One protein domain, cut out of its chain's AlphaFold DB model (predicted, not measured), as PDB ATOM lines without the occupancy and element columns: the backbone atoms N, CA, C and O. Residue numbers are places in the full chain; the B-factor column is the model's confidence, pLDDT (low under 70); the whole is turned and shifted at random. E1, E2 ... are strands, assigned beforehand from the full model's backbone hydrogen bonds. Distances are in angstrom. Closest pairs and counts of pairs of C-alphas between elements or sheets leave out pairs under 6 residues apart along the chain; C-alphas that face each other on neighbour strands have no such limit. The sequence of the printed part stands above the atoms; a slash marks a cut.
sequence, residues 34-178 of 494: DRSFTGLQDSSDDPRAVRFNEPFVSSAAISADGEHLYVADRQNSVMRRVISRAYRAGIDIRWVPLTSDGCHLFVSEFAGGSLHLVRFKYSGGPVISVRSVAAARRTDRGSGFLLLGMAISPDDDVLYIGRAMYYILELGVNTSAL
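What this domain is: This is residues 34 to 178 of the 494 residues of an uncharacterized protein of Chara braunii (UniProt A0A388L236). With little regular structure, three small antiparallel sheets make a bent row: E3 E4 E5 at one end, E6 E7 E8 in the middle, hairpin E1 E2 at the other end. Each three-stranded sheet is a meander, each strand the antiparallel neighbour of the one before. The 145 printed residues hold eight named strands, E1 to E8 along the chain, and no named helix: all strand, with 52 residues in them. The whole is compact, radius of gyration of the C-alphas 15.6 A, spanning 46 by 37 by 24 A.

Where its parts are: E3 is residues 104 to 108, E4 114 to 120, E5 127 to 135, 21.0 A long. E6 is 147 to 152, E7 158 to 163, E8 167 to 173, ending at (57.112, -43.209, -0.202). E1, 68 to 73, begins at (43.180, -30.877, 5.638); E2 is 78 to 83.

How they stand to each other: Within hydrogen-bond range are N 105 and O 118 of E3 and E4, 2.8 A, and N 160 and O 151 of E7 and E6, 2.7 A. The closest C-alphas of E3 and E6, Ser 108 and Leu 147, are 6.1 A apart. E1 and E7 are apart.

The domain as a whole: The farthest C-alphas, Asp 45 and Pro 126, are 46.7 A apart. The printed part has no cut. Links E2 to E3 and E5 to E6 are long. pLDDT is under 70 at 36 residues, among them 84 to 95.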
ATOM      1  N   ASP A  34      36.573 -51.851  11.989       55.56
ATOM      2  CA  ASP A  34      37.023 -53.235  11.769       55.56
ATOM      3  C   ASP A  34      36.047 -54.105  10.954       55.56
ATOM      4  O   ASP A  34      36.444 -55.138  10.412       55.56
ATOM      5  N   ARG A  35      34.785 -53.678  10.818       55.62
ATOM      6  CA  ARG A  35      33.709 -54.405  10.128       55.62
ATOM      7  C   ARG A  35      32.851 -53.471   9.273       55.62
ATOM      8  O   ARG A  35      32.657 -52.307   9.620       55.62
ATOM      9  N   SER A  36      32.299 -54.009   8.183       52.97
ATOM     10  CA  SER A  36      31.377 -53.312   7.280       52.97
ATOM     11  C   SER A  36      30.067 -52.987   7.995       52.97
ATOM     12  O   SER A  36      29.227 -53.863   8.200       52.97
ATOM     13  N   PHE A  37      29.877 -51.728   8.360       56.91
ATOM     14  CA  PHE A  37      28.599 -51.233   8.844       56.91
ATOM     15  C   PHE A  37      28.193 -50.031   8.003       56.91
ATOM     16  O   PHE A  37      29.013 -49.153   7.742       56.91
ATOM     17  N   THR A  38      26.930 -49.999   7.596       57.41
ATOM     18  CA  THR A  38      26.306 -48.851   6.942       57.41
ATOM     19  C   THR A  38      26.000 -47.765   7.979       57.41
ATOM     20  O   THR A  38      25.660 -48.071   9.124       57.41
ATOM     21  N   GLY A  39      26.149 -46.494   7.597       65.56
ATOM     22  CA  GLY A  39      25.772 -45.342   8.422       65.56
ATOM     23  C   GLY A  39      26.829 -44.238   8.492       65.56
ATOM     24  O   GLY A  39      28.034 -44.496   8.482       65.56
ATOM     25  N   LEU A  40      26.347 -42.998   8.588       69.56
ATOM     26  CA  LEU A  40      27.147 -41.801   8.822       69.56
ATOM     27  C   LEU A  40      27.559 -41.761  10.303       69.56
ATOM     28  O   LEU A  40      26.700 -41.646  11.176       69.56
ATOM     29  N   GLN A  41      28.856 -41.856  10.594       76.25
ATOM     30  CA  GLN A  41      29.378 -41.571  11.931       76.25
ATOM     31  C   GLN A  41      30.513 -40.553  11.815       76.25
ATOM     32  O   GLN A  41      31.598 -40.849  11.300       76.25
ATOM     33  N   ASP A  42      30.214 -39.339  12.269       68.81
ATOM     34  CA  ASP A  42      31.111 -38.187  12.281       68.81
ATOM     35  C   ASP A  42      31.529 -37.917  13.730       68.81
ATOM     36  O   ASP A  42      30.767 -38.190  14.654       68.81
ATOM     37  N   SER A  43      32.727 -37.362  13.935       60.75
ATOM     38  CA  SER A  43      33.169 -36.828  15.232       60.75
ATOM     39  C   SER A  43      33.143 -37.828  16.405       60.75
ATOM     40  O   SER A  43      32.368 -37.694  17.348       60.75
ATOM     41  N   SER A  44      34.044 -38.809  16.368       62.59
ATOM     42  CA  SER A  44      34.420 -39.621  17.532       62.59
ATOM     43  C   SER A  44      35.819 -39.213  17.993       62.59
ATOM     44  O   SER A  44      36.686 -38.985  17.149       62.59
ATOM     45  N   ASP A  45      36.054 -39.173  19.307       74.88
ATOM     46  CA  ASP A  45      37.398 -38.987  19.882       74.88
ATOM     47  C   ASP A  45      38.375 -40.084  19.416       74.88
ATOM     48  O   ASP A  45      39.589 -39.880  19.373       74.88
ATOM     49  N   ASP A  46      37.842 -41.246  19.025       71.06
ATOM     50  CA  ASP A  46      38.575 -42.294  18.324       71.06
ATOM     51  C   ASP A  46      38.462 -42.117  16.794       71.06
ATOM     52  O   ASP A  46      37.377 -42.348  16.238       71.06
ATOM     53  N   PRO A  47      39.556 -41.779  16.080       67.56
ATOM     54  CA  PRO A  47      39.553 -41.650  14.624       67.56
ATOM     55  C   PRO A  47      39.236 -42.970  13.905       67.56
ATOM     56  O   PRO A  47      38.786 -42.941  12.763       67.56
ATOM     57  N   ARG A  48      39.406 -44.135  14.549       67.88
ATOM     58  CA  ARG A  48      39.055 -45.442  13.962       67.88
ATOM     59  C   ARG A  48      37.549 -45.682  13.898       67.88
ATOM     60  O   ARG A  48      37.093 -46.507  13.110       67.88
ATOM     61  N   ALA A  49      36.773 -44.954  14.698       73.00
ATOM     62  CA  ALA A  49      35.318 -45.027  14.675       73.00
ATOM     63  C   ALA A  49      34.692 -44.172  13.562       73.00
ATOM     64  O   ALA A  49      33.494 -44.305  13.305       73.00
ATOM     65  N   VAL A  50      35.477 -43.316  12.892       77.38
ATOM     66  CA  VAL A  50      35.028 -42.564  11.713       77.38
ATOM     67  C   VAL A  50      34.743 -43.548  10.583       77.38
ATOM     68  O   VAL A  50      35.579 -44.389  10.251       77.38
ATOM     69  N   ARG A  51      33.557 -43.443   9.980       79.56
ATOM     70  CA  ARG A  51      33.108 -44.343   8.910       79.56
ATOM     71  C   ARG A  51      32.935 -43.557   7.629       79.56
ATOM     72  O   ARG A  51      32.257 -42.542   7.631       79.56
ATOM     73  N   PHE A  52      33.506 -44.045   6.541       78.75
ATOM     74  CA  PHE A  52      33.177 -43.561   5.203       78.75
ATOM     75  C   PHE A  52      32.196 -44.528   4.547       78.75
ATOM     76  O   PHE A  52      32.076 -45.660   4.994       78.75
ATOM     77  N   ASN A  53      31.521 -44.108   3.486       77.56
ATOM     78  CA  ASN A  53      30.663 -44.904   2.627       77.56
ATOM     79  C   ASN A  53      30.973 -44.595   1.152       77.56
ATOM     80  O   ASN A  53      30.514 -43.612   0.582       77.56
ATOM     81  N   GLU A  54      31.807 -45.438   0.535       75.75
ATOM     82  CA  GLU A  54      32.399 -45.176  -0.788       75.75
ATOM     83  C   GLU A  54      33.214 -43.858  -0.828       75.75
ATOM     84  O   GLU A  54      32.879 -42.930  -1.570       75.75
ATOM     85  N   PRO A  55      34.290 -43.747  -0.015       79.00
ATOM     86  CA  PRO A  55      35.127 -42.555  -0.007       79.00
ATOM     87  C   PRO A  55      35.826 -42.373  -1.353       79.00
ATOM     88  O   PRO A  55      36.498 -43.274  -1.859       79.00
ATOM     89  N   PHE A  56      35.720 -41.168  -1.894       76.69
ATOM     90  CA  PHE A  56      36.442 -40.713  -3.064       76.69
ATOM     91  C   PHE A  56      37.366 -39.562  -2.667       76.69
ATOM     92  O   PHE A  56      36.939 -38.562  -2.084       76.69
ATOM     93  N   VAL A  57      38.649 -39.722  -2.974       74.50
ATOM     94  CA  VAL A  57      39.697 -38.752  -2.659       74.50
ATOM     95  C   VAL A  57      40.362 -38.343  -3.963       74.50
ATOM     96  O   VAL A  57      40.887 -39.188  -4.685       74.50
ATOM     97  N   SER A  58      40.322 -37.048  -4.264       72.44
ATOM     98  CA  SER A  58      41.068 -36.456  -5.375       72.44
ATOM     99  C   SER A  58      42.411 -35.935  -4.870       72.44
ATOM    100  O   SER A  58      42.533 -35.550  -3.708       72.44
ATOM    101  N   SER A  59      43.410 -35.840  -5.737       62.59
ATOM    102  CA  SER A  59      44.653 -35.122  -5.431       62.59
ATOM    103  C   SER A  59      44.420 -33.633  -5.141       62.59
ATOM    104  O   SER A  59      45.136 -33.043  -4.343       62.59
ATOM    105  N   ALA A  60      43.365 -33.040  -5.710       65.50
ATOM    106  CA  ALA A  60      42.917 -31.682  -5.386       65.50
ATOM    107  C   ALA A  60      42.197 -31.587  -4.028       65.50
ATOM    108  O   ALA A  60      41.751 -30.514  -3.633       65.50
ATOM    109  N   ALA A  61      42.018 -32.717  -3.344       73.81
ATOM    110  CA  ALA A  61      41.297 -32.766  -2.089       73.81
ATOM    111  C   ALA A  61      42.203 -32.508  -0.879       73.81
ATOM    112  O   ALA A  61      41.698 -32.422   0.228       73.81
ATOM    113  N   ILE A  62      43.516 -32.346  -1.051       74.56
ATOM    114  CA  ILE A  62      44.389 -31.848   0.017       74.56
ATOM    115  C   ILE A  62      44.333 -30.316  -0.005       74.56
ATOM    116  O   ILE A  62      44.394 -29.700  -1.068       74.56
ATOM    117  N   SER A  63      44.165 -29.683   1.152       70.75
ATOM    118  CA  SER A  63      44.227 -28.229   1.277       70.75
ATOM    119  C   SER A  63      45.615 -27.711   0.905       70.75
ATOM    120  O   SER A  63      46.617 -28.403   1.043       70.75
ATOM    121  N   ALA A  64      45.695 -26.458   0.455       68.56
ATOM    122  CA  ALA A  64      46.966 -25.862   0.036       68.56
ATOM    123  C   ALA A  64      48.026 -25.803   1.157       68.56
ATOM    124  O   ALA A  64      49.217 -25.699   0.876       68.56
ATOM    125  N   ASP A  65      47.598 -25.845   2.419       67.88
ATOM    126  CA  ASP A  65      48.467 -25.918   3.593       67.88
ATOM    127  C   ASP A  65      48.822 -27.356   4.016       67.88
ATOM    128  O   ASP A  65      49.620 -27.518   4.933       67.88
ATOM    129  N   GLY A  66      48.265 -28.384   3.367       73.19
ATOM    130  CA  GLY A  66      48.452 -29.794   3.723       73.19
ATOM    131  C   GLY A  66      47.703 -30.245   4.985       73.19
ATOM    132  O   GLY A  66      47.633 -31.446   5.254       73.19
ATOM    133  N   GLU A  67      47.087 -29.319   5.733       79.06
ATOM    134  CA  GLU A  67      46.496 -29.591   7.051       79.06
ATOM    135  C   GLU A  67      45.160 -30.341   6.980       79.06
ATOM    136  O   GLU A  67      44.666 -30.901   7.968       79.06
ATOM    137  N   HIS A  68      44.510 -30.327   5.822       77.06
ATOM    138  CA  HIS A  68      43.180 -30.877   5.638       77.06
ATOM    139  C   HIS A  68      43.128 -31.742   4.382       77.06
ATOM    140  O   HIS A  68      43.530 -31.330   3.301       77.06
ATOM    141  N   LEU A  69      42.571 -32.940   4.515       81.12
ATOM    142  CA  LEU A  69      42.164 -33.782   3.403       81.12
ATOM    143  C   LEU A  69      40.637 -33.775   3.328       81.12
ATOM    144  O   LEU A  69      39.951 -34.181   4.265       81.12
ATOM    145  N   TYR A  70      40.098 -33.331   2.209       80.56
ATOM    146  CA  TYR A  70      38.690 -33.410   1.887       80.56
ATOM    147  C   TYR A  70      38.389 -34.778   1.270       80.56
ATOM    148  O   TYR A  70      39.091 -35.264   0.389       80.56
ATOM    149  N   VAL A  71      37.339 -35.429   1.748       83.31
ATOM    150  CA  VAL A  71      36.924 -36.749   1.273       83.31
ATOM    151  C   VAL A  71      35.468 -36.654   0.857       83.31
ATOM    152  O   VAL A  71      34.616 -36.290   1.670       83.31
ATOM    153  N   ALA A  72      35.182 -36.978  -0.400       81.44
ATOM    154  CA  ALA A  72      33.817 -37.123  -0.876       81.44
ATOM    155  C   ALA A  72      33.294 -38.489  -0.432       81.44
ATOM    156  O   ALA A  72      33.689 -39.525  -0.958       81.44
ATOM    157  N   ASP A  73      32.430 -38.498   0.570       80.25
ATOM    158  CA  ASP A  73      31.815 -39.700   1.109       80.25
ATOM    159  C   ASP A  73      30.532 -40.002   0.314       80.25
ATOM    160  O   ASP A  73      29.425 -39.625   0.711       80.25
ATOM    161  N   ARG A  74      30.707 -40.581  -0.885       76.88
ATOM    162  CA  ARG A  74      29.694 -40.570  -1.956       76.88
ATOM    163  C   ARG A  74      28.356 -41.160  -1.527       76.88
ATOM    164  O   ARG A  74      27.322 -40.561  -1.806       76.88
ATOM    165  N   GLN A  75      28.362 -42.306  -0.856       81.12
ATOM    166  CA  GLN A  75      27.130 -43.004  -0.473       81.12
ATOM    167  C   GLN A  75      26.497 -42.428   0.795       81.12
ATOM    168  O   GLN A  75      25.311 -42.638   1.028       81.12
ATOM    169  N   ASN A  76      27.244 -41.668   1.598       78.06
ATOM    170  CA  ASN A  76      26.656 -40.874   2.676       78.06
ATOM    171  C   ASN A  76      26.240 -39.467   2.212       78.06
ATOM    172  O   ASN A  76      25.659 -38.727   2.999       78.06
ATOM    173  N   SER A  77      26.507 -39.095   0.953       79.44
ATOM    174  CA  SER A  77      26.190 -37.779   0.380       79.44
ATOM    175  C   SER A  77      26.770 -36.596   1.171       79.44
ATOM    176  O   SER A  77      26.155 -35.534   1.247       79.44
ATOM    177  N   VAL A  78      27.964 -36.757   1.757       80.38
ATOM    178  CA  VAL A  78      28.645 -35.689   2.512       80.38
ATOM    179  C   VAL A  78      30.083 -35.472   2.040       80.38
ATOM    180  O   VAL A  78      30.758 -36.389   1.577       80.38
ATOM    181  N   MET A  79      30.576 -34.243   2.191       82.38
ATOM    182  CA  MET A  79      31.999 -33.916   2.068       82.38
ATOM    183  C   MET A  79      32.595 -33.830   3.472       82.38
ATOM    184  O   MET A  79      32.153 -33.023   4.287       82.38
ATOM    185  N   ARG A  80      33.604 -34.651   3.760       82.06
ATOM    186  CA  ARG A  80      34.268 -34.688   5.068       82.06
ATOM    187  C   ARG A  80      35.605 -33.977   5.003       82.06
ATOM    188  O   ARG A  80      36.320 -34.102   4.015       82.06
ATOM    189  N   ARG A  81      35.966 -33.285   6.082       84.88
ATOM    190  CA  ARG A  81      37.296 -32.702   6.279       84.88
ATOM    191  C   ARG A  81      38.045 -33.520   7.323       84.88
ATOM    192  O   ARG A  81      37.658 -33.536   8.488       84.88
ATOM    193  N   VAL A  82      39.108 -34.185   6.904       79.88
ATOM    194  CA  VAL A  82      40.011 -34.959   7.757       79.88
ATOM    195  C   VAL A  82      41.225 -34.095   8.055       79.88
ATOM    196  O   VAL A  82      41.807 -33.521   7.141       79.88
ATOM    197  N   ILE A  83      41.612 -33.980   9.324       77.88
ATOM    198  CA  ILE A  83      42.835 -33.262   9.688       77.88
ATOM    199  C   ILE A  83      44.019 -34.146   9.293       77.88
ATOM    200  O   ILE A  83      44.251 -35.193   9.896       77.88
ATOM    201  N   SER A  84      44.736 -33.727   8.258       69.62
ATOM    202  CA  SER A  84      46.004 -34.311   7.844       69.62
ATOM    203  C   SER A  84      47.117 -33.530   8.534       69.62
ATOM    204  O   SER A  84      47.064 -32.312   8.614       69.62
ATOM    205  N   ARG A  85      48.137 -34.195   9.074       62.84
ATOM    206  CA  ARG A  85      49.326 -33.487   9.588       62.84
ATOM    207  C   ARG A  85      50.403 -33.316   8.511       62.84
ATOM    208  O   ARG A  85      51.562 -33.109   8.858       62.84
ATOM    209  N   ALA A  86      50.033 -33.440   7.235       50.22
ATOM    210  CA  ALA A  86      50.954 -33.251   6.124       50.22
ATOM    211  C   ALA A  86      51.349 -31.772   6.028       50.22
ATOM    212  O   ALA A  86      50.511 -30.876   6.104       50.22
ATOM    213  N   TYR A  87      52.651 -31.532   5.946       44.09
ATOM    214  CA  TYR A  87      53.250 -30.212   6.017       44.09
ATOM    215  C   TYR A  87      53.118 -29.480   4.665       44.09
ATOM    216  O   TYR A  87      52.881 -30.083   3.618       44.09
ATOM    217  N   ARG A  88      53.189 -28.147   4.715       39.09
ATOM    218  CA  ARG A  88      52.793 -27.203   3.656       39.09
ATOM    219  C   ARG A  88      53.618 -27.303   2.363       39.09
ATOM    220  O   ARG A  88      54.811 -27.020   2.408       39.09
ATOM    221  N   ALA A  89      52.952 -27.414   1.208       40.25
ATOM    222  CA  ALA A  89      53.367 -26.726  -0.025       40.25
ATOM    223  C   ALA A  89      52.187 -26.550  -1.004       40.25
ATOM    224  O   ALA A  89      51.373 -27.451  -1.197       40.25
ATOM    225  N   GLY A  90      52.092 -25.354  -1.598       38.09
ATOM    226  CA  GLY A  90      50.976 -24.910  -2.436       38.09
ATOM    227  C   GLY A  90      50.793 -25.715  -3.727       38.09
ATOM    228  O   GLY A  90      51.760 -26.103  -4.380       38.09
ATOM    229  N   ILE A  91      49.530 -25.937  -4.094       38.00
ATOM    230  CA  ILE A  91      49.114 -26.885  -5.134       38.00
ATOM    231  C   ILE A  91      48.918 -26.198  -6.495       38.00
ATOM    232  O   ILE A  91      48.103 -25.285  -6.634       38.00
ATOM    233  N   ASP A  92      49.615 -26.730  -7.505       39.00
ATOM    234  CA  ASP A  92      49.204 -26.779  -8.915       39.00
ATOM    235  C   ASP A  92      48.422 -28.092  -9.141       39.00
ATOM    236  O   ASP A  92      48.829 -29.166  -8.699       39.00
ATOM    237  N   ILE A  93      47.253 -28.001  -9.774       37.69
ATOM    238  CA  ILE A  93      46.192 -29.019  -9.746       37.69
ATOM    239  C   ILE A  93      46.500 -30.129 -10.761       37.69
ATOM    240  O   ILE A  93      46.259 -29.970 -11.958       37.69
ATOM    241  N   ARG A  94      46.978 -31.294 -10.302       45.28
ATOM    242  CA  ARG A  94      47.111 -32.503 -11.139       45.28
ATOM    243  C   ARG A  94      46.412 -33.696 -10.512       45.28
ATOM    244  O   ARG A  94      46.773 -34.141  -9.433       45.28
ATOM    245  N   TRP A  95      45.429 -34.227 -11.238       59.84
ATOM    246  CA  TRP A  95      44.502 -35.329 -10.914       59.84
ATOM    247  C   TRP A  95      45.138 -36.709 -10.717       59.84
ATOM    248  O   TRP A  95      44.440 -37.718 -10.664       59.84
ATOM    249  N   VAL A  96      46.461 -36.777 -10.661       82.44
ATOM    250  CA  VAL A  96      47.201 -38.027 -10.576       82.44
ATOM    251  C   VAL A  96      48.318 -37.801  -9.563       82.44
ATOM    252  O   VAL A  96      48.953 -36.750  -9.655       82.44
ATOM    253  N   PRO A  97      48.539 -38.712  -8.592       89.19
ATOM    254  CA  PRO A  97      49.608 -38.596  -7.599       89.19
ATOM    255  C   PRO A  97      50.962 -38.604  -8.310       89.19
ATOM    256  O   PRO A  97      51.560 -39.647  -8.591       89.19
ATOM    257  N   LEU A  98      51.381 -37.403  -8.667       91.50
ATOM    258  CA  LEU A  98      52.622 -37.087  -9.319       91.50
ATOM    259  C   LEU A  98      53.495 -36.458  -8.247       91.50
ATOM    260  O   LEU A  98      53.076 -35.506  -7.596       91.50
ATOM    261  N   THR A  99      54.683 -37.013  -8.080       93.25
ATOM    262  CA  THR A  99      55.732 -36.415  -7.247       93.25
ATOM    263  C   THR A  99      55.976 -34.946  -7.611       93.25
ATOM    264  O   THR A  99      55.765 -34.543  -8.759       93.25
ATOM    265  N   SER A 100      56.426 -34.142  -6.652       91.12
ATOM    266  CA  SER A 100      56.724 -32.714  -6.790       91.12
ATOM    267  C   SER A 100      57.762 -32.422  -7.881       91.12
ATOM    268  O   SER A 100      57.692 -31.385  -8.545       91.12
ATOM    269  N   ASP A 101      58.676 -33.362  -8.148       90.19
ATOM    270  CA  ASP A 101      59.626 -33.294  -9.266       90.19
ATOM    271  C   ASP A 101      58.973 -33.544 -10.646       90.19
ATOM    272  O   ASP A 101      59.532 -33.220 -11.701       90.19
ATOM    273  N   GLY A 102      57.751 -34.075 -10.661       92.00
ATOM    274  CA  GLY A 102      56.962 -34.405 -11.839       92.00
ATOM    275  C   GLY A 102      57.445 -35.622 -12.632       92.00
ATOM    276  O   GLY A 102      57.018 -35.809 -13.777       92.00
ATOM    277  N   CYS A 103      58.342 -36.438 -12.079       93.94
ATOM    278  CA  CYS A 103      58.973 -37.566 -12.767       93.94
ATOM    279  C   CYS A 103      58.359 -38.918 -12.431       93.94
ATOM    280  O   CYS A 103      58.487 -39.858 -13.224       93.94
ATOM    281  N   HIS A 104      57.708 -39.034 -11.279       94.88
ATOM    282  CA  HIS A 104      57.111 -40.278 -10.818       94.88
ATOM    283  C   HIS A 104      55.615 -40.123 -10.626       94.88
ATOM    284  O   HIS A 104      55.162 -39.243  -9.896       94.88
ATOM    285  N   LEU A 105      54.869 -41.009 -11.273       94.19
ATOM    286  CA  LEU A 105      53.419 -41.050 -11.273       94.19
ATOM    287  C   LEU A 105      52.949 -42.383 -10.709       94.19
ATOM    288  O   LEU A 105      53.331 -43.441 -11.215       94.19
ATOM    289  N   PHE A 106      52.092 -42.344  -9.697       94.12
ATOM    290  CA  PHE A 106      51.458 -43.549  -9.177       94.12
ATOM    291  C   PHE A 106      50.116 -43.780  -9.875       94.12
ATOM    292  O   PHE A 106      49.290 -42.878  -9.999       94.12
ATOM    293  N   VAL A 107      49.901 -44.999 -10.362       92.25
ATOM    294  CA  VAL A 107      48.683 -45.403 -11.073       92.25
ATOM    295  C   VAL A 107      48.143 -46.662 -10.426       92.25
ATOM    296  O   VAL A 107      48.867 -47.640 -10.262       92.25
ATOM    297  N   SER A 108      46.867 -46.658 -10.068       89.00
ATOM    298  CA  SER A 108      46.195 -47.832  -9.535       89.00
ATOM    299  C   SER A 108      45.408 -48.544 -10.622       89.00
ATOM    300  O   SER A 108      44.654 -47.925 -11.372       89.00
ATOM    301  N   GLU A 109      45.540 -49.860 -10.676       83.81
ATOM    302  CA  GLU A 109      44.726 -50.703 -11.535       83.81
ATOM    303  C   GLU A 109      43.331 -50.880 -10.921       83.81
ATOM    304  O   GLU A 109      43.197 -51.427  -9.824       83.81
ATOM    305  N   PHE A 110      42.291 -50.437 -11.636       74.69
ATOM    306  CA  PHE A 110      40.913 -50.406 -11.133       74.69
ATOM    307  C   PHE A 110      40.436 -51.771 -10.613       74.69
ATOM    308  O   PHE A 110      39.861 -51.834  -9.535       74.69
ATOM    309  N   ALA A 111      40.717 -52.870 -11.321       75.31
ATOM    310  CA  ALA A 111      40.223 -54.205 -10.962       75.31
ATOM    311  C   ALA A 111      41.294 -55.161 -10.406       75.31
ATOM    312  O   ALA A 111      40.951 -56.112  -9.704       75.31
ATOM    313  N   GLY A 112      42.576 -54.921 -10.700       78.25
ATOM    314  CA  GLY A 112      43.666 -55.801 -10.271       78.25
ATOM    315  C   GLY A 112      44.252 -55.455  -8.904       78.25
ATOM    316  O   GLY A 112      44.952 -56.275  -8.314       78.25
ATOM    317  N   GLY A 113      43.976 -54.256  -8.372       83.06
ATOM    318  CA  GLY A 113      44.522 -53.815  -7.081       83.06
ATOM    319  C   GLY A 113      46.036 -53.629  -7.090       83.06
ATOM    320  O   GLY A 113      46.654 -53.514  -6.028       83.06
ATOM    321  N   SER A 114      46.641 -53.631  -8.277       87.94
ATOM    322  CA  SER A 114      48.042 -53.317  -8.486       87.94
ATOM    323  C   SER A 114      48.243 -51.810  -8.375       87.94
ATOM    324  O   SER A 114      47.478 -51.021  -8.927       87.94
ATOM    325  N   LEU A 115      49.298 -51.412  -7.677       91.88
ATOM    326  CA  LEU A 115      49.818 -50.056  -7.692       91.88
ATOM    327  C   LEU A 115      51.054 -50.047  -8.584       91.88
ATOM    328  O   LEU A 115      52.047 -50.724  -8.299       91.88
ATOM    329  N   HIS A 116      50.994 -49.278  -9.658       92.25
ATOM    330  CA  HIS A 116      52.077 -49.094 -10.603       92.25
ATOM    331  C   HIS A 116      52.775 -47.760 -10.362       92.25
ATOM    332  O   HIS A 116      52.140 -46.737 -10.123       92.25
ATOM    333  N   LEU A 117      54.097 -47.777 -10.469       94.44
ATOM    334  CA  LEU A 117      54.943 -46.604 -10.577       94.44
ATOM    335  C   LEU A 117      55.307 -46.416 -12.047       94.44
ATOM    336  O   LEU A 117      56.031 -47.227 -12.634       94.44
ATOM    337  N   VAL A 118      54.811 -45.334 -12.623       93.75
ATOM    338  CA  VAL A 118      55.155 -44.853 -13.956       93.75
ATOM    339  C   VAL A 118      56.258 -43.807 -13.800       93.75
ATOM    340  O   VAL A 118      56.149 -42.885 -12.994       93.75
ATOM    341  N   ARG A 119      57.347 -43.960 -14.551       93.75
ATOM    342  CA  ARG A 119      58.489 -43.041 -14.548       93.75
ATOM    343  C   ARG A 119      58.572 -42.313 -15.877       93.75
ATOM    344  O   ARG A 119      58.537 -42.952 -16.932       93.75
ATOM    345  N   PHE A 120      58.784 -41.008 -15.817       90.56
ATOM    346  CA  PHE A 120      59.057 -40.164 -16.969       90.56
ATOM    347  C   PHE A 120      60.557 -39.913 -17.143       90.56
ATOM    348  O   PHE A 120      61.335 -39.974 -16.190       90.56
ATOM    349  N   LYS A 121      60.980 -39.630 -18.380       88.44
ATOM    350  CA  LYS A 121      62.381 -39.280 -18.685       88.44
ATOM    351  C   LYS A 121      62.823 -37.979 -18.004       88.44
ATOM    352  O   LYS A 121      63.981 -37.837 -17.632       88.44
ATOM    353  N   TYR A 122      61.896 -37.040 -17.901       88.81
ATOM    354  CA  TYR A 122      61.997 -35.736 -17.252       88.81
ATOM    355  C   TYR A 122      60.583 -35.338 -16.805       88.81
ATOM    356  O   TYR A 122      59.620 -35.994 -17.205       88.81
ATOM    357  N   SER A 123      60.449 -34.280 -16.006       88.06
ATOM    358  CA  SER A 123      59.156 -33.805 -15.494       88.06
ATOM    359  C   SER A 123      58.118 -33.627 -16.614       88.06
ATOM    360  O   SER A 123      58.340 -32.847 -17.542       88.06
ATOM    361  N   GLY A 124      57.026 -34.400 -16.577       83.00
ATOM    362  CA  GLY A 124      55.981 -34.398 -17.618       83.00
ATOM    363  C   GLY A 124      56.410 -34.901 -19.011       83.00
ATOM    364  O   GLY A 124      55.696 -34.685 -19.988       83.00
ATOM    365  N   GLY A 125      57.582 -35.530 -19.124       85.25
ATOM    366  CA  GLY A 125      58.132 -36.059 -20.373       85.25
ATOM    367  C   GLY A 125      57.539 -37.404 -20.810       85.25
ATOM    368  O   GLY A 125      56.540 -37.859 -20.263       85.25
ATOM    369  N   PRO A 126      58.152 -38.091 -21.794       85.56
ATOM    370  CA  PRO A 126      57.713 -39.421 -22.203       85.56
ATOM    371  C   PRO A 126      57.954 -40.451 -21.091       85.56
ATOM    372  O   PRO A 126      58.954 -40.380 -20.366       85.56
ATOM    373  N   VAL A 127      57.050 -41.428 -20.986       89.50
ATOM    374  CA  VAL A 127      57.175 -42.571 -20.071       89.50
ATOM    375  C   VAL A 127      58.358 -43.439 -20.497       89.50
ATOM    376  O   VAL A 127      58.465 -43.816 -21.660       89.50
ATOM    377  N   ILE A 128      59.238 -43.767 -19.552       94.00
ATOM    378  CA  ILE A 128      60.418 -44.619 -19.779       94.00
ATOM    379  C   ILE A 128      60.337 -45.964 -19.065       94.00
ATOM    380  O   ILE A 128      61.033 -46.898 -19.449       94.00
ATOM    381  N   SER A 129      59.507 -46.083 -18.028       92.31
ATOM    382  CA  SER A 129      59.271 -47.363 -17.362       92.31
ATOM    383  C   SER A 129      57.941 -47.366 -16.628       92.31
ATOM    384  O   SER A 129      57.572 -46.364 -16.016       92.31
ATOM    385  N   VAL A 130      57.280 -48.519 -16.605       92.75
ATOM    386  CA  VAL A 130      56.128 -48.799 -15.747       92.75
ATOM    387  C   VAL A 130      56.451 -50.061 -14.962       92.75
ATOM    388  O   VAL A 130      56.835 -51.066 -15.557       92.75
ATOM    389  N   ARG A 131      56.326 -50.025 -13.635       92.12
ATOM    390  CA  ARG A 131      56.497 -51.221 -12.798       92.12
ATOM    391  C   ARG A 131      55.459 -51.286 -11.696       92.12
ATOM    392  O   ARG A 131      55.103 -50.261 -11.128       92.12
ATOM    393  N   SER A 132      55.014 -52.484 -11.347       90.50
ATOM    394  CA  SER A 132      54.171 -52.693 -10.170       90.50
ATOM    395  C   SER A 132      55.019 -52.582  -8.902       90.50
ATOM    396  O   SER A 132      55.981 -53.329  -8.746       90.50
ATOM    397  N   VAL A 133      54.678 -51.651  -8.011       93.12
ATOM    398  CA  VAL A 133      55.381 -51.418  -6.733       93.12
ATOM    399  C   VAL A 133      54.649 -52.021  -5.542       93.12
ATOM    400  O   VAL A 133      55.276 -52.396  -4.558       93.12
ATOM    401  N   ALA A 134      53.332 -52.178  -5.647       89.88
ATOM    402  CA  ALA A 134      52.540 -52.917  -4.679       89.88
ATOM    403  C   ALA A 134      51.396 -53.635  -5.395       89.88
ATOM    404  O   ALA A 134      51.028 -53.297  -6.517       89.88
ATOM    405  N   ALA A 135      50.835 -54.650  -4.752       87.00
ATOM    406  CA  ALA A 135      49.549 -55.194  -5.156       87.00
ATOM    407  C   ALA A 135      48.786 -55.580  -3.900       87.00
ATOM    408  O   ALA A 135      49.322 -56.301  -3.054       87.00
ATOM    409  N   ALA A 136      47.545 -55.123  -3.793       79.88
ATOM    410  CA  ALA A 136      46.649 -55.602  -2.763       79.88
ATOM    411  C   ALA A 136      46.395 -57.097  -3.010       79.88
ATOM    412  O   ALA A 136      45.921 -57.488  -4.074       79.88
ATOM    413  N   ARG A 137      46.731 -57.953  -2.040       76.50
ATOM    414  CA  ARG A 137      46.291 -59.353  -2.054       76.50
ATOM    415  C   ARG A 137      44.943 -59.446  -1.352       76.50
ATOM    416  O   ARG A 137      44.746 -58.843  -0.302       76.50
ATOM    417  N   ARG A 138      44.021 -60.209  -1.941       70.25
ATOM    418  CA  ARG A 138      42.743 -60.552  -1.311       70.25
ATOM    419  C   ARG A 138      43.037 -61.395  -0.080       70.25
ATOM    420  O   ARG A 138      43.507 -62.521  -0.217       70.25
ATOM    421  N   THR A 139      42.759 -60.862   1.098       62.22
ATOM    422  CA  THR A 139      42.690 -61.663   2.324       62.22
ATOM    423  C   THR A 139      41.283 -62.222   2.538       62.22
ATOM    424  O   THR A 139      41.114 -63.236   3.201       62.22
ATOM    425  N   ASP A 140      40.272 -61.608   1.924       56.47
ATOM    426  CA  ASP A 140      38.854 -61.875   2.125       56.47
ATOM    427  C   ASP A 140      38.112 -62.071   0.785       56.47
ATOM    428  O   ASP A 140      38.180 -61.247  -0.132       56.47
ATOM    429  N   ARG A 141      37.393 -63.198   0.649       57.28
ATOM    430  CA  ARG A 141      36.517 -63.509  -0.499       57.28
ATOM    431  C   ARG A 141      35.321 -62.546  -0.505       57.28
ATOM    432  O   ARG A 141      34.258 -62.883  -0.007       57.28
ATOM    433  N   GLY A 142      35.495 -61.344  -1.043       62.09
ATOM    434  CA  GLY A 142      34.390 -60.392  -1.203       62.09
ATOM    435  C   GLY A 142      34.808 -58.930  -1.288       62.09
ATOM    436  O   GLY A 142      34.079 -58.135  -1.877       62.09
ATOM    437  N   SER A 143      35.991 -58.561  -0.785       61.22
ATOM    438  CA  SER A 143      36.476 -57.194  -0.958       61.22
ATOM    439  C   SER A 143      36.919 -56.971  -2.412       61.22
ATOM    440  O   SER A 143      37.661 -57.760  -3.019       61.22
ATOM    441  N   GLY A 144      36.382 -55.915  -3.025       64.50
ATOM    442  CA  GLY A 144      36.844 -55.429  -4.318       64.50
ATOM    443  C   GLY A 144      38.258 -54.862  -4.191       64.50
ATOM    444  O   GLY A 144      38.607 -54.233  -3.191       64.50
ATOM    445  N   PHE A 145      39.074 -55.053  -5.222       67.75
ATOM    446  CA  PHE A 145      40.408 -54.455  -5.324       67.75
ATOM    447  C   PHE A 145      40.380 -52.977  -5.731       67.75
ATOM    448  O   PHE A 145      41.418 -52.419  -6.073       67.75
ATOM    449  N   LEU A 146      39.200 -52.355  -5.713       75.31
ATOM    450  CA  LEU A 146      38.997 -51.015  -6.237       75.31
ATOM    451  C   LEU A 146      39.775 -50.010  -5.382       75.31
ATOM    452  O   LEU A 146      39.373 -49.669  -4.265       75.31
ATOM    453  N   LEU A 147      40.901 -49.564  -5.923       81.69
ATOM    454  CA  LEU A 147      41.606 -48.363  -5.506       81.69
ATOM    455  C   LEU A 147      40.918 -47.211  -6.252       81.69
ATOM    456  O   LEU A 147      41.021 -47.109  -7.472       81.69
ATOM    457  N   LEU A 148      40.104 -46.437  -5.534       79.62
ATOM    458  CA  LEU A 148      39.152 -45.484  -6.119       79.62
ATOM    459  C   LEU A 148      39.753 -44.091  -6.329       79.62
ATOM    460  O   LEU A 148      39.347 -43.379  -7.241       79.62
ATOM    461  N   GLY A 149      40.702 -43.699  -5.483       84.25
ATOM    462  CA  GLY A 149      41.330 -42.385  -5.529       84.25
ATOM    463  C   GLY A 149      42.703 -42.415  -4.882       84.25
ATOM    464  O   GLY A 149      42.957 -43.239  -4.001       84.25
ATOM    465  N   MET A 150      43.594 -41.538  -5.332       90.00
ATOM    466  CA  MET A 150      44.941 -41.422  -4.786       90.00
ATOM    467  C   MET A 150      45.358 -39.960  -4.680       90.00
ATOM    468  O   MET A 150      45.029 -39.149  -5.545       90.00
ATOM    469  N   ALA A 151      46.130 -39.649  -3.647       91.69
ATOM    470  CA  ALA A 151      46.754 -38.349  -3.449       91.69
ATOM    471  C   ALA A 151      48.145 -38.544  -2.837       91.69
ATOM    472  O   ALA A 151      48.324 -39.445  -2.024       91.69
ATOM    473  N   ILE A 152      49.121 -37.729  -3.224       91.69
ATOM    474  CA  ILE A 152      50.468 -37.737  -2.636       91.69
ATOM    475  C   ILE A 152      50.639 -36.491  -1.762       91.69
ATOM    476  O   ILE A 152      50.049 -35.452  -2.063       91.69
ATOM    477  N   SER A 153      51.369 -36.609  -0.654       90.56
ATOM    478  CA  SER A 153      51.709 -35.480   0.209       90.56
ATOM    479  C   SER A 153      52.570 -34.460  -0.549       90.56
ATOM    480  O   SER A 153      53.276 -34.836  -1.488       90.56
ATOM    481  N   PRO A 154      52.555 -33.177  -0.149       87.50
ATOM    482  CA  PRO A 154      53.364 -32.148  -0.806       87.50
ATOM    483  C   PRO A 154      54.879 -32.405  -0.737       87.50
ATOM    484  O   PRO A 154      55.615 -31.950  -1.608       87.50
ATOM    485  N   ASP A 155      55.327 -33.150   0.279       90.88
ATOM    486  CA  ASP A 155      56.727 -33.531   0.501       90.88
ATOM    487  C   ASP A 155      57.124 -34.848  -0.210       90.88
ATOM    488  O   ASP A 155      58.236 -35.343  -0.026       90.88
ATOM    489  N   ASP A 156      56.223 -35.436  -1.010       93.50
ATOM    490  CA  ASP A 156      56.389 -36.711  -1.732       93.50
ATOM    491  C   ASP A 156      56.684 -37.942  -0.866       93.50
ATOM    492  O   ASP A 156      57.094 -38.985  -1.378       93.50
ATOM    493  N   ASP A 157      56.488 -37.848   0.443       94.06
ATOM    494  CA  ASP A 157      56.863 -38.872   1.413       94.06
ATOM    495  C   ASP A 157      55.704 -39.791   1.814       94.06
ATOM    496  O   ASP A 157      55.937 -40.818   2.454       94.06
ATOM    497  N   VAL A 158      54.467 -39.467   1.428       92.81
ATOM    498  CA  VAL A 158      53.260 -40.228   1.768       92.81
ATOM    499  C   VAL A 158      52.283 -40.259   0.593       92.81
ATOM    500  O   VAL A 158      51.919 -39.236   0.028       92.81
ATOM    501  N   LEU A 159      51.798 -41.448   0.246       93.38
ATOM    502  CA  LEU A 159      50.753 -41.699  -0.741       93.38
ATOM    503  C   LEU A 159      49.489 -42.203  -0.034       93.38
ATOM    504  O   LEU A 159      49.472 -43.284   0.555       93.38
ATOM    505  N   TYR A 160      48.414 -41.433  -0.138       91.94
ATOM    506  CA  TYR A 160      47.083 -41.778   0.338       91.94
ATOM    507  C   TYR A 160      46.301 -42.490  -0.760       91.94
ATOM    508  O   TYR A 160      46.222 -41.997  -1.885       91.94
ATOM    509  N   ILE A 161      45.692 -43.631  -0.439       89.88
ATOM    510  CA  ILE A 161      44.887 -44.411  -1.386       89.88
ATOM    511  C   ILE A 161      43.518 -44.713  -0.781       89.88
ATOM    512  O   ILE A 161      43.411 -45.409   0.229       89.88
ATOM    513  N   GLY A 162      42.457 -44.228  -1.419       86.31
ATOM    514  CA  GLY A 162      41.080 -44.583  -1.090       86.31
ATOM    515  C   GLY A 162      40.717 -45.953  -1.658       86.31
ATOM    516  O   GLY A 162      40.941 -46.222  -2.839       86.31
ATOM    517  N   ARG A 163      40.137 -46.826  -0.833       83.94
ATOM    518  CA  ARG A 163      39.603 -48.127  -1.256       83.94
ATOM    519  C   ARG A 163      38.081 -48.142  -1.218       83.94
ATOM    520  O   ARG A 163      37.458 -47.485  -0.382       83.94
ATOM    521  N   ALA A 164      37.483 -48.974  -2.071       73.12
ATOM    522  CA  ALA A 164      36.097 -49.377  -1.873       73.12
ATOM    523  C   ALA A 164      35.924 -50.006  -0.479       73.12
ATOM    524  O   ALA A 164      36.821 -50.689   0.017       73.12
ATOM    525  N   MET A 165      34.755 -49.792   0.130       71.88
ATOM    526  CA  MET A 165      34.404 -50.285   1.469       71.88
ATOM    527  C   MET A 165      35.137 -49.609   2.639       71.88
ATOM    528  O   MET A 165      35.452 -50.271   3.616       71.88
ATOM    529  N   TYR A 166      35.296 -48.278   2.588       67.06
ATOM    530  CA  TYR A 166      35.390 -47.408   3.785       67.06
ATOM    531  C   TYR A 166      36.783 -47.160   4.368       67.06
ATOM    532  O   TYR A 166      36.880 -46.602   5.461       67.06
ATOM    533  N   TYR A 167      37.849 -47.521   3.653       79.69
ATOM    534  CA  TYR A 167      39.214 -47.375   4.163       79.69
ATOM    535  C   TYR A 167      40.063 -46.450   3.302       79.69
ATOM    536  O   TYR A 167      40.015 -46.502   2.071       79.69
ATOM    537  N   ILE A 168      40.894 -45.660   3.976       84.25
ATOM    538  CA  ILE A 168      42.015 -44.935   3.377       84.25
ATOM    539  C   ILE A 168      43.296 -45.631   3.842       84.25
ATOM    540  O   ILE A 168      43.443 -45.955   5.024       84.25
ATOM    541  N   LEU A 169      44.191 -45.913   2.901       87.19
ATOM    542  CA  LEU A 169      45.531 -46.428   3.158       87.19
ATOM    543  C   LEU A 169      46.526 -45.270   3.123       87.19
ATOM    544  O   LEU A 169      46.455 -44.439   2.220       87.19
ATOM    545  N   GLU A 170      47.460 -45.255   4.068       90.81
ATOM    546  CA  GLU A 170      48.609 -44.350   4.077       90.81
ATOM    547  C   GLU A 170      49.874 -45.158   3.779       90.81
ATOM    548  O   GLU A 170      50.213 -46.084   4.518       90.81
ATOM    549  N   LEU A 171      50.566 -44.836   2.685       91.56
ATOM    550  CA  LEU A 171      51.791 -45.511   2.266       91.56
ATOM    551  C   LEU A 171      52.943 -44.521   2.249       91.56
ATOM    552  O   LEU A 171      52.964 -43.632   1.410       91.56
ATOM    553  N   GLY A 172      53.939 -44.689   3.113       93.94
ATOM    554  CA  GLY A 172      55.148 -43.880   3.020       93.94
ATOM    555  C   GLY A 172      55.892 -44.174   1.718       93.94
ATOM    556  O   GLY A 172      56.066 -45.330   1.334       93.94
ATOM    557  N   VAL A 173      56.353 -43.138   1.040       94.25
ATOM    558  CA  VAL A 173      57.112 -43.209  -0.202       94.25
ATOM    559  C   VAL A 173      58.576 -42.938   0.121       94.25
ATOM    560  O   VAL A 173      58.925 -41.888   0.651       94.25
ATOM    561  N   ASN A 174      59.463 -43.892  -0.181       94.19
ATOM    562  CA  ASN A 174      60.894 -43.639  -0.059       94.19
ATOM    563  C   ASN A 174      61.400 -42.905  -1.306       94.19
ATOM    564  O   ASN A 174      61.804 -43.536  -2.289       94.19
ATOM    565  N   THR A 175      61.398 -41.577  -1.250       92.94
ATOM    566  CA  THR A 175      61.870 -40.710  -2.337       92.94
ATOM    567  C   THR A 175      63.324 -40.984  -2.711       92.94
ATOM    568  O   THR A 175      63.661 -40.960  -3.889       92.94
ATOM    569  N   SER A 176      64.180 -41.372  -1.756       92.06
ATOM    570  CA  SER A 176      65.585 -41.690  -2.044       92.06
ATOM    571  C   SER A 176      65.764 -42.991  -2.831       92.06
ATOM    572  O   SER A 176      66.827 -43.222  -3.405       92.06
ATOM    573  N   ALA A 177      64.761 -43.870  -2.828       93.50
ATOM    574  CA  ALA A 177      64.776 -45.080  -3.637       93.50
ATOM    575  C   ALA A 177      64.235 -44.820  -5.052       93.50
ATOM    576  O   ALA A 177      64.499 -45.609  -5.967       93.50
ATOM    577  N   LEU A 178      63.465 -43.742  -5.247       93.81
ATOM    578  CA  LEU A 178      62.960 -43.378  -6.563       93.81
ATOM    579  C   LEU A 178      64.149 -43.059  -7.484       93.81
ATOM    580  O   LEU A 178      65.050 -42.310  -7.105       93.81
TER     581      LEU A 178